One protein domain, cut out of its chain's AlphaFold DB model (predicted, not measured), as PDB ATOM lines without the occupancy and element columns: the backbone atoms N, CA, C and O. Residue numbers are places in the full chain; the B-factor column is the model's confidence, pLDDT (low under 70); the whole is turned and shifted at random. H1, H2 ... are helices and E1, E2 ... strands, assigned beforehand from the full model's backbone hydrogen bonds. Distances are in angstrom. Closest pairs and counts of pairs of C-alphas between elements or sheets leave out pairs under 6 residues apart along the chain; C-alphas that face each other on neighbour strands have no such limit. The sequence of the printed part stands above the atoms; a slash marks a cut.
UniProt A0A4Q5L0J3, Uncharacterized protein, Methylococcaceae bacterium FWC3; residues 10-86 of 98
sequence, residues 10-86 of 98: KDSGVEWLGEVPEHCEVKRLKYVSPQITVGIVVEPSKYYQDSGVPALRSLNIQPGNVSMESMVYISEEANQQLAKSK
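Overview. This is residues 10 to 86 of the 98 residues of an uncharacterized protein of Methylococcaceae bacterium FWC3 (UniProt A0A4Q5L0J3). With little regular structure, this is a small looped end round E1 and, far from it, a larger head of H1, E2, E3 and H2, joined by a link whose residues 27 to 34 stand free. Printed are 77 residues, with E1, H1, E2, E3 and H2 in that order holding 19, class mixed. The whole is extended, radius of gyration of the C-alphas 18.2 A, spanning 53 by 25 by 17 A.

Arrangement. Start at residues 10 to 11, which pair antiparallel with residues 19 to 20 of E1, residues 19 to 21. E2, residues 53 to 55, and E3, residues 72 to 74, meet only at a point: C-alphas 54 and 73 face each other at 4.5 A. H1, residues 44 to 47, is close but not clearly touching H2, residues 76 to 81; their closest C-alphas, of Tyr 47 and Ala 78, are 6.6 A apart. In H2 every O i to N i+4 pair is within hydrogen-bond range; H1 is too short for one.

Along the chain. Find C-alpha 19 at (175.143, 204.827, 187.795), where E1 begins; H2, 8.6 A long from first to last C-alpha, ends at C-alpha 81 at (183.110, 214.750, 230.583).

Size, cuts and confidence. The links E1 to H1 and E2 to E3 are long. The printed part has no cut, and no printed residue is under 70 in pLDDT.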
ATOM      1  N   LYS A  10     179.691 203.894 185.539       96.06
ATOM      2  CA  LYS A  10     179.550 202.483 185.888       96.06
ATOM      3  C   LYS A  10     178.395 202.290 186.860       96.06
ATOM      4  O   LYS A  10     178.057 203.204 187.615       96.06
ATOM      5  N   ASP A  11     177.842 201.085 186.886       96.00
ATOM      6  CA  ASP A  11     176.848 200.696 187.885       96.00
ATOM      7  C   ASP A  11     177.452 200.769 189.299       96.00
ATOM      8  O   ASP A  11     178.565 200.292 189.544       96.00
ATOM      9  N   SER A  12     176.747 201.412 190.231       94.38
ATOM     10  CA  SER A  12     177.231 201.568 191.608       94.38
ATOM     11  C   SER A  12     177.083 200.309 192.467       94.38
ATOM     12  O   SER A  12     177.668 200.243 193.550       94.38
ATOM     13  N   GLY A  13     176.280 199.334 192.033       92.25
ATOM     14  CA  GLY A  13     175.835 198.194 192.831       92.25
ATOM     15  C   GLY A  13     174.799 198.551 193.903       92.25
ATOM     16  O   GLY A  13     174.487 197.711 194.748       92.25
ATOM     17  N   VAL A  14     174.285 199.787 193.908       91.69
ATOM     18  CA  VAL A  14     173.318 200.297 194.888       91.69
ATOM     19  C   VAL A  14     172.051 200.749 194.159       91.69
ATOM     20  O   VAL A  14     172.058 201.758 193.457       91.69
ATOM     21  N   GLU A  15     170.948 200.022 194.364       93.31
ATOM     22  CA  GLU A  15     169.694 200.173 193.603       93.31
ATOM     23  C   GLU A  15     169.174 201.617 193.547       93.31
ATOM     24  O   GLU A  15     168.834 202.117 192.480       93.31
ATOM     25  N   TRP A  16     169.163 202.321 194.681       94.06
ATOM     26  CA  TRP A  16     168.651 203.693 194.752       94.06
ATOM     27  C   TRP A  16     169.599 204.745 194.156       94.06
ATOM     28  O   TRP A  16     169.174 205.876 193.921       94.06
ATOM     29  N   LEU A  17     170.876 204.405 193.941       93.88
ATOM     30  CA  LEU A  17     171.907 205.336 193.475       93.88
ATOM     31  C   LEU A  17     172.120 205.259 191.956       93.88
ATOM     32  O   LEU A  17     172.453 206.271 191.344       93.88
ATOM     33  N   GLY A  18     171.909 204.088 191.346       94.50
ATOM     34  CA  GLY A  18     172.069 203.883 189.904       94.50
ATOM     35  C   GLY A  18     173.531 203.959 189.450       94.50
ATOM     36  O   GLY A  18     174.411 203.358 190.068       94.50
ATOM     37  N   GLU A  19     173.798 204.682 188.362       95.69
ATOM     38  CA  GLU A  19     175.143 204.827 187.795       95.69
ATOM     39  C   GLU A  19     175.944 205.966 188.447       95.69
ATOM     40  O   GLU A  19     175.434 207.051 188.726       95.69
ATOM     41  N   VAL A  20     177.244 205.740 188.631       95.56
ATOM     42  CA  VAL A  20     178.204 206.709 189.179       95.56
ATOM     43  C   VAL A  20     179.381 206.897 188.221       95.56
ATOM     44  O   VAL A  20     179.633 206.024 187.392       95.56
ATOM     45  N   PRO A  21     180.131 208.007 188.302       96.19
ATOM     46  CA  PRO A  21     181.314 208.204 187.468       96.19
ATOM     47  C   PRO A  21     182.312 207.042 187.576       96.19
ATOM     48  O   PRO A  21     182.566 206.524 188.665       96.19
ATOM     49  N   GLU A  22     182.926 206.660 186.454       96.25
ATOM     50  CA  GLU A  22     183.824 205.492 186.363       96.25
ATOM     51  C   GLU A  22     184.958 205.519 187.408       96.25
ATOM     52  O   GLU A  22     185.325 204.492 187.983       96.25
ATOM     53  N   HIS A  23     185.477 206.714 187.707       94.31
ATOM     54  CA  HIS A  23     186.579 206.932 188.647       94.31
ATOM     55  C   HIS A  23     186.172 206.842 190.129       94.31
ATOM     56  O   HIS A  23     187.039 206.915 190.998       94.31
ATOM     57  N   CYS A  24     184.880 206.715 190.454       94.19
ATOM     58  CA  CYS A  24     184.437 206.599 191.841       94.19
ATOM     59  C   CYS A  24     184.921 205.287 192.470       94.19
ATOM     60  O   CYS A  24     184.788 204.208 191.893       94.19
ATOM     61  N   GLU A  25     185.442 205.364 193.691       92.06
ATOM     62  CA  GLU A  25     185.939 204.212 194.443       92.06
ATOM     63  C   GLU A  25     185.058 203.944 195.665       92.06
ATOM     64  O   GLU A  25     184.693 204.864 196.398       92.06
ATOM     65  N   VAL A  26     184.767 202.669 195.936       90.25
ATOM     66  CA  VAL A  26     184.070 202.269 197.165       90.25
ATOM     67  C   VAL A  26     185.071 202.248 198.318       90.25
ATOM     68  O   VAL A  26     186.029 201.474 198.314       90.25
ATOM     69  N   LYS A  27     184.838 203.079 199.339       93.31
ATOM     70  CA  LYS A  27     185.672 203.148 200.548       93.31
ATOM     71  C   LYS A  27     184.831 202.961 201.801       93.31
ATOM     72  O   LYS A  27     183.690 203.403 201.883       93.31
ATOM     73  N   ARG A  28     185.412 202.319 202.818       94.06
ATOM     74  CA  ARG A  28     184.787 202.249 204.147       94.06
ATOM     75  C   ARG A  28     184.830 203.636 204.789       94.06
ATOM     76  O   ARG A  28     185.893 204.251 204.815       94.06
ATOM     77  N   LEU A  29     183.718 204.066 205.390       94.19
ATOM     78  CA  LEU A  29     183.582 205.401 205.993       94.19
ATOM     79  C   LEU A  29     184.695 205.723 207.007       94.19
ATOM     80  O   LEU A  29     185.209 206.835 207.037       94.19
ATOM     81  N   LYS A  30     185.144 204.720 207.775       95.12
ATOM     82  CA  LYS A  30     186.232 204.861 208.760       95.12
ATOM     83  C   LYS A  30     187.587 205.297 208.182       95.12
ATOM     84  O   LYS A  30     188.472 205.635 208.954       95.12
ATOM     85  N   TYR A  31     187.780 205.208 206.865       96.00
ATOM     86  CA  TYR A  31     189.013 205.632 206.192       96.00
ATOM     87  C   TYR A  31     188.905 207.020 205.553       96.00
ATOM     88  O   TYR A  31     189.907 207.533 205.071       96.00
ATOM     89  N   VAL A  32     187.706 207.604 205.511       95.12
ATOM     90  CA  VAL A  32     187.462 208.928 204.912       95.12
ATOM     91  C   VAL A  32     186.960 209.944 205.933       95.12
ATOM     92  O   VAL A  32     187.115 211.139 205.716       95.12
ATOM     93  N   SER A  33     186.385 209.485 207.048       94.62
ATOM     94  CA  SER A  33     185.989 210.351 208.155       94.62
ATOM     95  C   SER A  33     187.123 210.472 209.176       94.62
ATOM     96  O   SER A  33     187.648 209.436 209.596       94.62
ATOM     97  N   PRO A  34     187.470 211.688 209.638       92.75
ATOM     98  CA  PRO A  34     188.459 211.872 210.701       92.75
ATOM     99  C   PRO A  34     187.991 211.278 212.036       92.75
ATOM    100  O   PRO A  34     188.808 210.826 212.837       92.75
ATOM    101  N   GLN A  35     186.677 211.251 212.274       92.81
ATOM    102  CA  GLN A  35     186.084 210.698 213.483       92.81
ATOM    103  C   GLN A  35     184.715 210.091 213.174       92.81
ATOM    104  O   GLN A  35     183.955 210.595 212.351       92.81
ATOM    105  N   ILE A  36     184.400 208.980 213.836       94.19
ATOM    106  CA  ILE A  36     183.059 208.398 213.862       94.19
ATOM    107  C   ILE A  36     182.781 208.063 215.318       94.19
ATOM    108  O   ILE A  36     183.550 207.336 215.947       94.19
ATOM    109  N   THR A  37     181.706 208.617 215.858       93.88
ATOM    110  CA  THR A  37     181.331 208.469 217.262       93.88
ATOM    111  C   THR A  37     179.820 208.333 217.383       93.88
ATOM    112  O   THR A  37     179.083 208.514 216.413       93.88
ATOM    113  N   VAL A  38     179.365 207.977 218.575       92.38
ATOM    114  CA  VAL A  38     177.947 207.934 218.929       92.38
ATOM    115  C   VAL A  38     177.631 209.070 219.898       92.38
ATOM    116  O   VAL A  38     178.532 209.681 220.473       92.38
ATOM    117  N   GLY A  39     176.341 209.354 220.065       92.31
ATOM    118  CA  GLY A  39     175.868 210.327 221.046       92.31
ATOM    119  C   GLY A  39     176.073 209.867 222.494       92.31
ATOM    120  O   GLY A  39     176.831 208.946 222.795       92.31
ATOM    121  N   ILE A  40     175.355 210.505 223.413       91.75
ATOM    122  CA  ILE A  40     175.379 210.163 224.839       91.75
ATOM    123  C   ILE A  40     174.659 208.816 225.033       91.75
ATOM    124  O   ILE A  40     173.445 208.734 224.867       91.75
ATOM    125  N   VAL A  41     175.414 207.752 225.339       84.38
ATOM    126  CA  VAL A  41     174.894 206.366 225.440       84.38
ATOM    127  C   VAL A  41     174.413 206.006 226.853       84.38
ATOM    128  O   VAL A  41     173.627 205.080 227.033       84.38
ATOM    129  N   VAL A  42     174.895 206.725 227.869       82.81
ATOM    130  CA  VAL A  42     174.423 206.596 229.258       82.81
ATOM    131  C   VAL A  42     173.042 207.233 229.415       82.81
ATOM    132  O   VAL A  42     172.504 207.753 228.452       82.81
ATOM    133  N   GLU A  43     172.482 207.231 230.622       88.75
ATOM    134  CA  GLU A  43     171.226 207.915 230.951       88.75
ATOM    135  C   GLU A  43     171.369 209.447 230.776       88.75
ATOM    136  O   GLU A  43     171.883 210.113 231.680       88.75
ATOM    137  N   PRO A  44     170.953 210.043 229.635       86.06
ATOM    138  CA  PRO A  44     171.299 211.427 229.307       86.06
ATOM    139  C   PRO A  44     170.513 212.417 230.168       86.06
ATOM    140  O   PRO A  44     170.996 213.504 230.467       86.06
ATOM    141  N   SER A  45     169.324 212.005 230.620       91.00
ATOM    142  CA  SER A  45     168.448 212.779 231.502       91.00
ATOM    143  C   SER A  45     169.107 213.174 232.818       91.00
ATOM    144  O   SER A  45     168.752 214.212 233.362       91.00
ATOM    145  N   LYS A  46     170.097 212.411 233.302       93.25
ATOM    146  CA  LYS A  46     170.876 212.766 234.501       93.25
ATOM    147  C   LYS A  46     171.682 214.054 234.349       93.25
ATOM    148  O   LYS A  46     172.067 214.638 235.355       93.25
ATOM    149  N   TYR A  47     171.952 214.469 233.116       91.75
ATOM    150  CA  TYR A  47     172.732 215.665 232.812       91.75
ATOM    151  C   TYR A  47     171.857 216.856 232.418       91.75
ATOM    152  O   TYR A  47     172.394 217.944 232.217       91.75
ATOM    153  N   TYR A  48     170.541 216.663 232.261       94.88
ATOM    154  CA  TYR A  48     169.659 217.725 231.797       94.88
ATOM    155  C   TYR A  48     169.485 218.812 232.853       94.88
ATOM    156  O   TYR A  48     169.280 218.533 234.031       94.88
ATOM    157  N   GLN A  49     169.523 220.053 232.388       95.19
ATOM    158  CA  GLN A  49     169.298 221.251 233.181       95.19
ATOM    159  C   GLN A  49     168.584 222.321 232.345       95.19
ATOM    160  O   GLN A  49     168.435 222.186 231.128       95.19
ATOM    161  N   ASP A  50     168.153 223.393 233.008       93.31
ATOM    162  CA  ASP A  50     167.291 224.418 232.405       93.31
ATOM    163  C   ASP A  50     168.004 225.302 231.366       93.31
ATOM    164  O   ASP A  50     167.363 225.892 230.500       93.31
ATOM    165  N   SER A  51     169.332 225.419 231.439       95.38
ATOM    166  CA  SER A  51     170.142 226.244 230.530       95.38
ATOM    167  C   SER A  51     171.557 225.690 230.406       95.38
ATOM    168  O   SER A  51     171.970 224.907 231.248       95.38
ATOM    169  N   GLY A  52     172.326 226.070 229.385       96.06
ATOM    170  CA  GLY A  52     173.716 225.631 229.227       96.06
ATOM    171  C   GLY A  52     174.032 225.214 227.799       96.06
ATOM    172  O   GLY A  52     173.575 225.845 226.846       96.06
ATOM    173  N   VAL A  53     174.814 224.147 227.650       96.38
ATOM    174  CA  VAL A  53     175.196 223.620 226.340       96.38
ATOM    175  C   VAL A  53     174.016 222.849 225.743       96.38
ATOM    176  O   VAL A  53     173.535 221.910 226.377       96.38
ATOM    177  N   PRO A  54     173.541 223.198 224.535       96.06
ATOM    178  CA  PRO A  54     172.455 222.477 223.883       96.06
ATOM    179  C   PRO A  54     172.852 221.029 223.577       96.06
ATOM    180  O   PRO A  54     173.871 220.774 222.935       96.06
ATOM    181  N   ALA A  55     172.014 220.080 223.984       95.38
ATOM    182  CA  ALA A  55     172.167 218.664 223.682       95.38
ATOM    183  C   ALA A  55     171.082 218.213 222.695       95.38
ATOM    184  O   ALA A  55     169.884 218.301 222.972       95.38
ATOM    185  N   LEU A  56     171.507 217.711 221.533       94.69
ATOM    186  CA  LEU A  56     170.595 217.163 220.533       94.69
ATOM    187  C   LEU A  56     170.081 215.789 220.969       94.69
ATOM    188  O   LEU A  56     170.846 214.923 221.395       94.69
ATOM    189  N   ARG A  57     168.780 215.566 220.790       93.25
ATOM    190  CA  ARG A  57     168.159 214.240 220.867       93.25
ATOM    191  C   ARG A  57     167.737 213.784 219.480       93.25
ATOM    192  O   ARG A  57     167.640 214.587 218.558       93.25
ATOM    193  N   SER A  58     167.368 212.511 219.358       91.56
ATOM    194  CA  SER A  58     166.808 211.963 218.116       91.56
ATOM    195  C   SER A  58     165.615 212.770 217.587       91.56
ATOM    196  O   SER A  58     165.470 212.915 216.382       91.56
ATOM    197  N   LEU A  59     164.808 213.351 218.483       92.31
ATOM    198  CA  LEU A  59     163.667 214.216 218.147       92.31
ATOM    199  C   LEU A  59     164.071 215.524 217.442       92.31
ATOM    200  O   LEU A  59     163.258 216.113 216.738       92.31
ATOM    201  N   ASN A  60     165.306 215.987 217.645       95.25
ATOM    202  CA  ASN A  60     165.816 217.225 217.061       95.25
ATOM    203  C   ASN A  60     166.375 217.017 215.648       95.25
ATOM    204  O   ASN A  60     166.604 217.996 214.947       95.25
ATOM    205  N   ILE A  61     166.610 215.779 215.206       94.31
ATOM    206  CA  ILE A  61     167.220 215.504 213.901       94.31
ATOM    207  C   ILE A  61     166.137 215.114 212.897       94.31
ATOM    208  O   ILE A  61     165.426 214.130 213.085       94.31
ATOM    209  N   GLN A  62     166.035 215.877 211.812       92.62
ATOM    210  CA  GLN A  62     165.088 215.664 210.719       92.62
ATOM    211  C   GLN A  62     165.848 215.492 209.392       92.62
ATOM    212  O   GLN A  62     167.001 215.917 209.276       92.62
ATOM    213  N   PRO A  63     165.242 214.883 208.356       90.69
ATOM    214  CA  PRO A  63     165.869 214.808 207.039       90.69
ATOM    215  C   PRO A  63     166.247 216.202 206.518       90.69
ATOM    216  O   PRO A  63     165.385 217.041 206.272       90.69
ATOM    217  N   GLY A  64     167.551 216.451 206.378       92.88
ATOM    218  CA  GLY A  64     168.091 217.720 205.883       92.88
ATOM    219  C   GLY A  64     167.971 218.915 206.838       92.88
ATOM    220  O   GLY A  64     168.300 220.022 206.424       92.88
ATOM    221  N   ASN A  65     167.522 218.727 208.086       93.50
ATOM    222  CA  ASN A  65     167.335 219.824 209.037       93.50
ATOM    223  C   ASN A  65     167.573 219.404 210.499       93.50
ATOM    224  O   ASN A  65     167.386 218.247 210.873       93.50
ATOM    225  N   VAL A  66     167.931 220.366 211.349       94.44
ATOM    226  CA  VAL A  66     168.013 220.193 212.805       94.44
ATOM    227  C   VAL A  66     167.009 221.138 213.461       94.44
ATOM    228  O   VAL A  66     167.112 222.355 213.334       94.44
ATOM    229  N   SER A  67     166.025 220.576 214.160       95.25
ATOM    230  CA  SER A  67     165.035 221.338 214.917       95.25
ATOM    231  C   SER A  67     165.609 221.790 216.255       95.25
ATOM    232  O   SER A  67     166.014 220.972 217.085       95.25
ATOM    233  N   MET A  68     165.573 223.102 216.483       93.62
ATOM    234  CA  MET A  68     165.959 223.741 217.746       93.62
ATOM    235  C   MET A  68     164.777 223.864 218.723       93.62
ATOM    236  O   MET A  68     164.876 224.534 219.749       93.62
ATOM    237  N   GLU A  69     163.641 223.236 218.416       94.62
ATOM    238  CA  GLU A  69     162.482 223.209 219.303       94.62
ATOM    239  C   GLU A  69     162.693 222.242 220.472       94.62
ATOM    240  O   GLU A  69     163.320 221.188 220.341       94.62
ATOM    241  N   SER A  70     162.118 222.586 221.630       93.69
ATOM    242  CA  SER A  70     162.126 221.743 222.835       93.69
ATOM    243  C   SER A  70     163.520 221.237 223.234       93.69
ATOM    244  O   SER A  70     163.659 220.111 223.718       93.69
ATOM    245  N   MET A  71     164.561 222.038 222.997       95.25
ATOM    246  CA  MET A  71     165.944 221.677 223.308       95.25
ATOM    247  C   MET A  71     166.129 221.355 224.790       95.25
ATOM    248  O   MET A  71     165.487 221.942 225.659       95.25
ATOM    249  N   VAL A  72     167.034 220.419 225.062       95.69
ATOM    250  CA  VAL A  72     167.574 220.188 226.405       95.69
ATOM    251  C   VAL A  72     168.991 220.696 226.480       95.69
ATOM    252  O   VAL A  72     169.696 220.758 225.472       95.69
ATOM    253  N   TYR A  73     169.399 221.036 227.693       97.12
ATOM    254  CA  TYR A  73     170.711 221.584 227.965       97.12
ATOM    255  C   TYR A  73     171.442 220.711 228.970       97.12
ATOM    256  O   TYR A  73     170.819 220.091 229.828       97.12
ATOM    257  N   ILE A  74     172.762 220.674 228.857       96.62
ATOM    258  CA  ILE A  74     173.670 220.064 229.828       96.62
ATOM    259  C   ILE A  74     174.665 221.115 230.322       96.62
ATOM    260  O   ILE A  74     174.871 222.147 229.675       96.62
ATOM    261  N   SER A  75     175.293 220.858 231.466       96.88
ATOM    262  CA  SER A  75     176.332 221.747 231.991       96.88
ATOM    263  C   SER A  75     177.611 221.692 231.148       96.88
ATOM    264  O   SER A  75     177.846 220.729 230.411       96.88
ATOM    265  N   GLU A  76     178.459 222.716 231.250       96.62
ATOM    266  CA  GLU A  76     179.751 222.717 230.551       96.62
ATOM    267  C   GLU A  76     180.663 221.600 231.087       96.62
ATOM    268  O   GLU A  76     181.371 220.947 230.323       96.62
ATOM    269  N   GLU A  77     180.585 221.296 232.383       95.81
ATOM    270  CA  GLU A  77     181.310 220.190 233.013       95.81
ATOM    271  C   GLU A  77     180.852 218.841 232.447       95.81
ATOM    272  O   GLU A  77     181.682 218.009 232.077       95.81
ATOM    273  N   ALA A  78     179.537 218.630 232.318       94.50
ATOM    274  CA  ALA A  78     178.981 217.433 231.693       94.50
ATOM    275  C   ALA A  78     179.415 217.322 230.223       94.50
ATOM    276  O   ALA A  78     179.843 216.258 229.777       94.50
ATOM    277  N   ASN A  79     179.375 218.433 229.484       95.44
ATOM    278  CA  ASN A  79     179.834 218.509 228.102       95.44
ATOM    279  C   ASN A  79     181.317 218.108 227.978       95.44
ATOM    280  O   ASN A  79     181.686 217.339 227.092       95.44
ATOM    281  N   GLN A  80     182.182 218.583 228.878       95.25
ATOM    282  CA  GLN A  80     183.598 218.202 228.932       95.25
ATOM    283  C   GLN A  80     183.799 216.720 229.268       95.25
ATOM    284  O   GLN A  80     184.599 216.054 228.610       95.25
ATOM    285  N   GLN A  81     183.059 216.178 230.239       94.38
ATOM    286  CA  GLN A  81     183.110 214.750 230.583       94.38
ATOM    287  C   GLN A  81     182.661 213.859 229.413       94.38
ATOM    288  O   GLN A  81     183.226 212.791 229.181       94.38
ATOM    289  N   LEU A  82     181.683 214.326 228.636       93.56
ATOM    290  CA  LEU A  82     181.118 213.652 227.468       93.56
ATOM    291  C   LEU A  82     181.797 214.088 226.156       93.56
ATOM    292  O   LEU A  82     181.180 214.068 225.095       93.56
ATOM    293  N   ALA A  83     183.089 214.443 226.190       93.06
ATOM    294  CA  ALA A  83     183.815 214.998 225.041       93.06
ATOM    295  C   ALA A  83     183.693 214.181 223.736       93.06
ATOM    296  O   ALA A  83     183.739 214.751 222.651       93.06
ATOM    297  N   LYS A  84     183.505 212.856 223.824       92.81
ATOM    298  CA  LYS A  84     183.333 211.977 222.654       92.81
ATOM    299  C   LYS A  84     182.019 212.180 221.896       92.81
ATOM    300  O   LYS A  84     181.947 211.732 220.758       92.81
ATOM    301  N   SER A  85     181.000 212.783 222.506       94.00
ATOM    302  CA  SER A  85     179.706 213.059 221.870       94.00
ATOM    303  C   SER A  85     179.533 214.528 221.483       94.00
ATOM    304  O   SER A  85     178.436 214.920 221.088       94.00
ATOM    305  N   LYS A  86     180.580 215.354 221.627       95.06
ATOM    306  CA  LYS A  86     180.550 216.750 221.182       95.06
ATOM    307  C   LYS A  86     180.410 216.816 219.666       95.06
ATOM    308  O   LYS A  86     181.026 216.030 218.952       95.06
TER     309      LYS A  86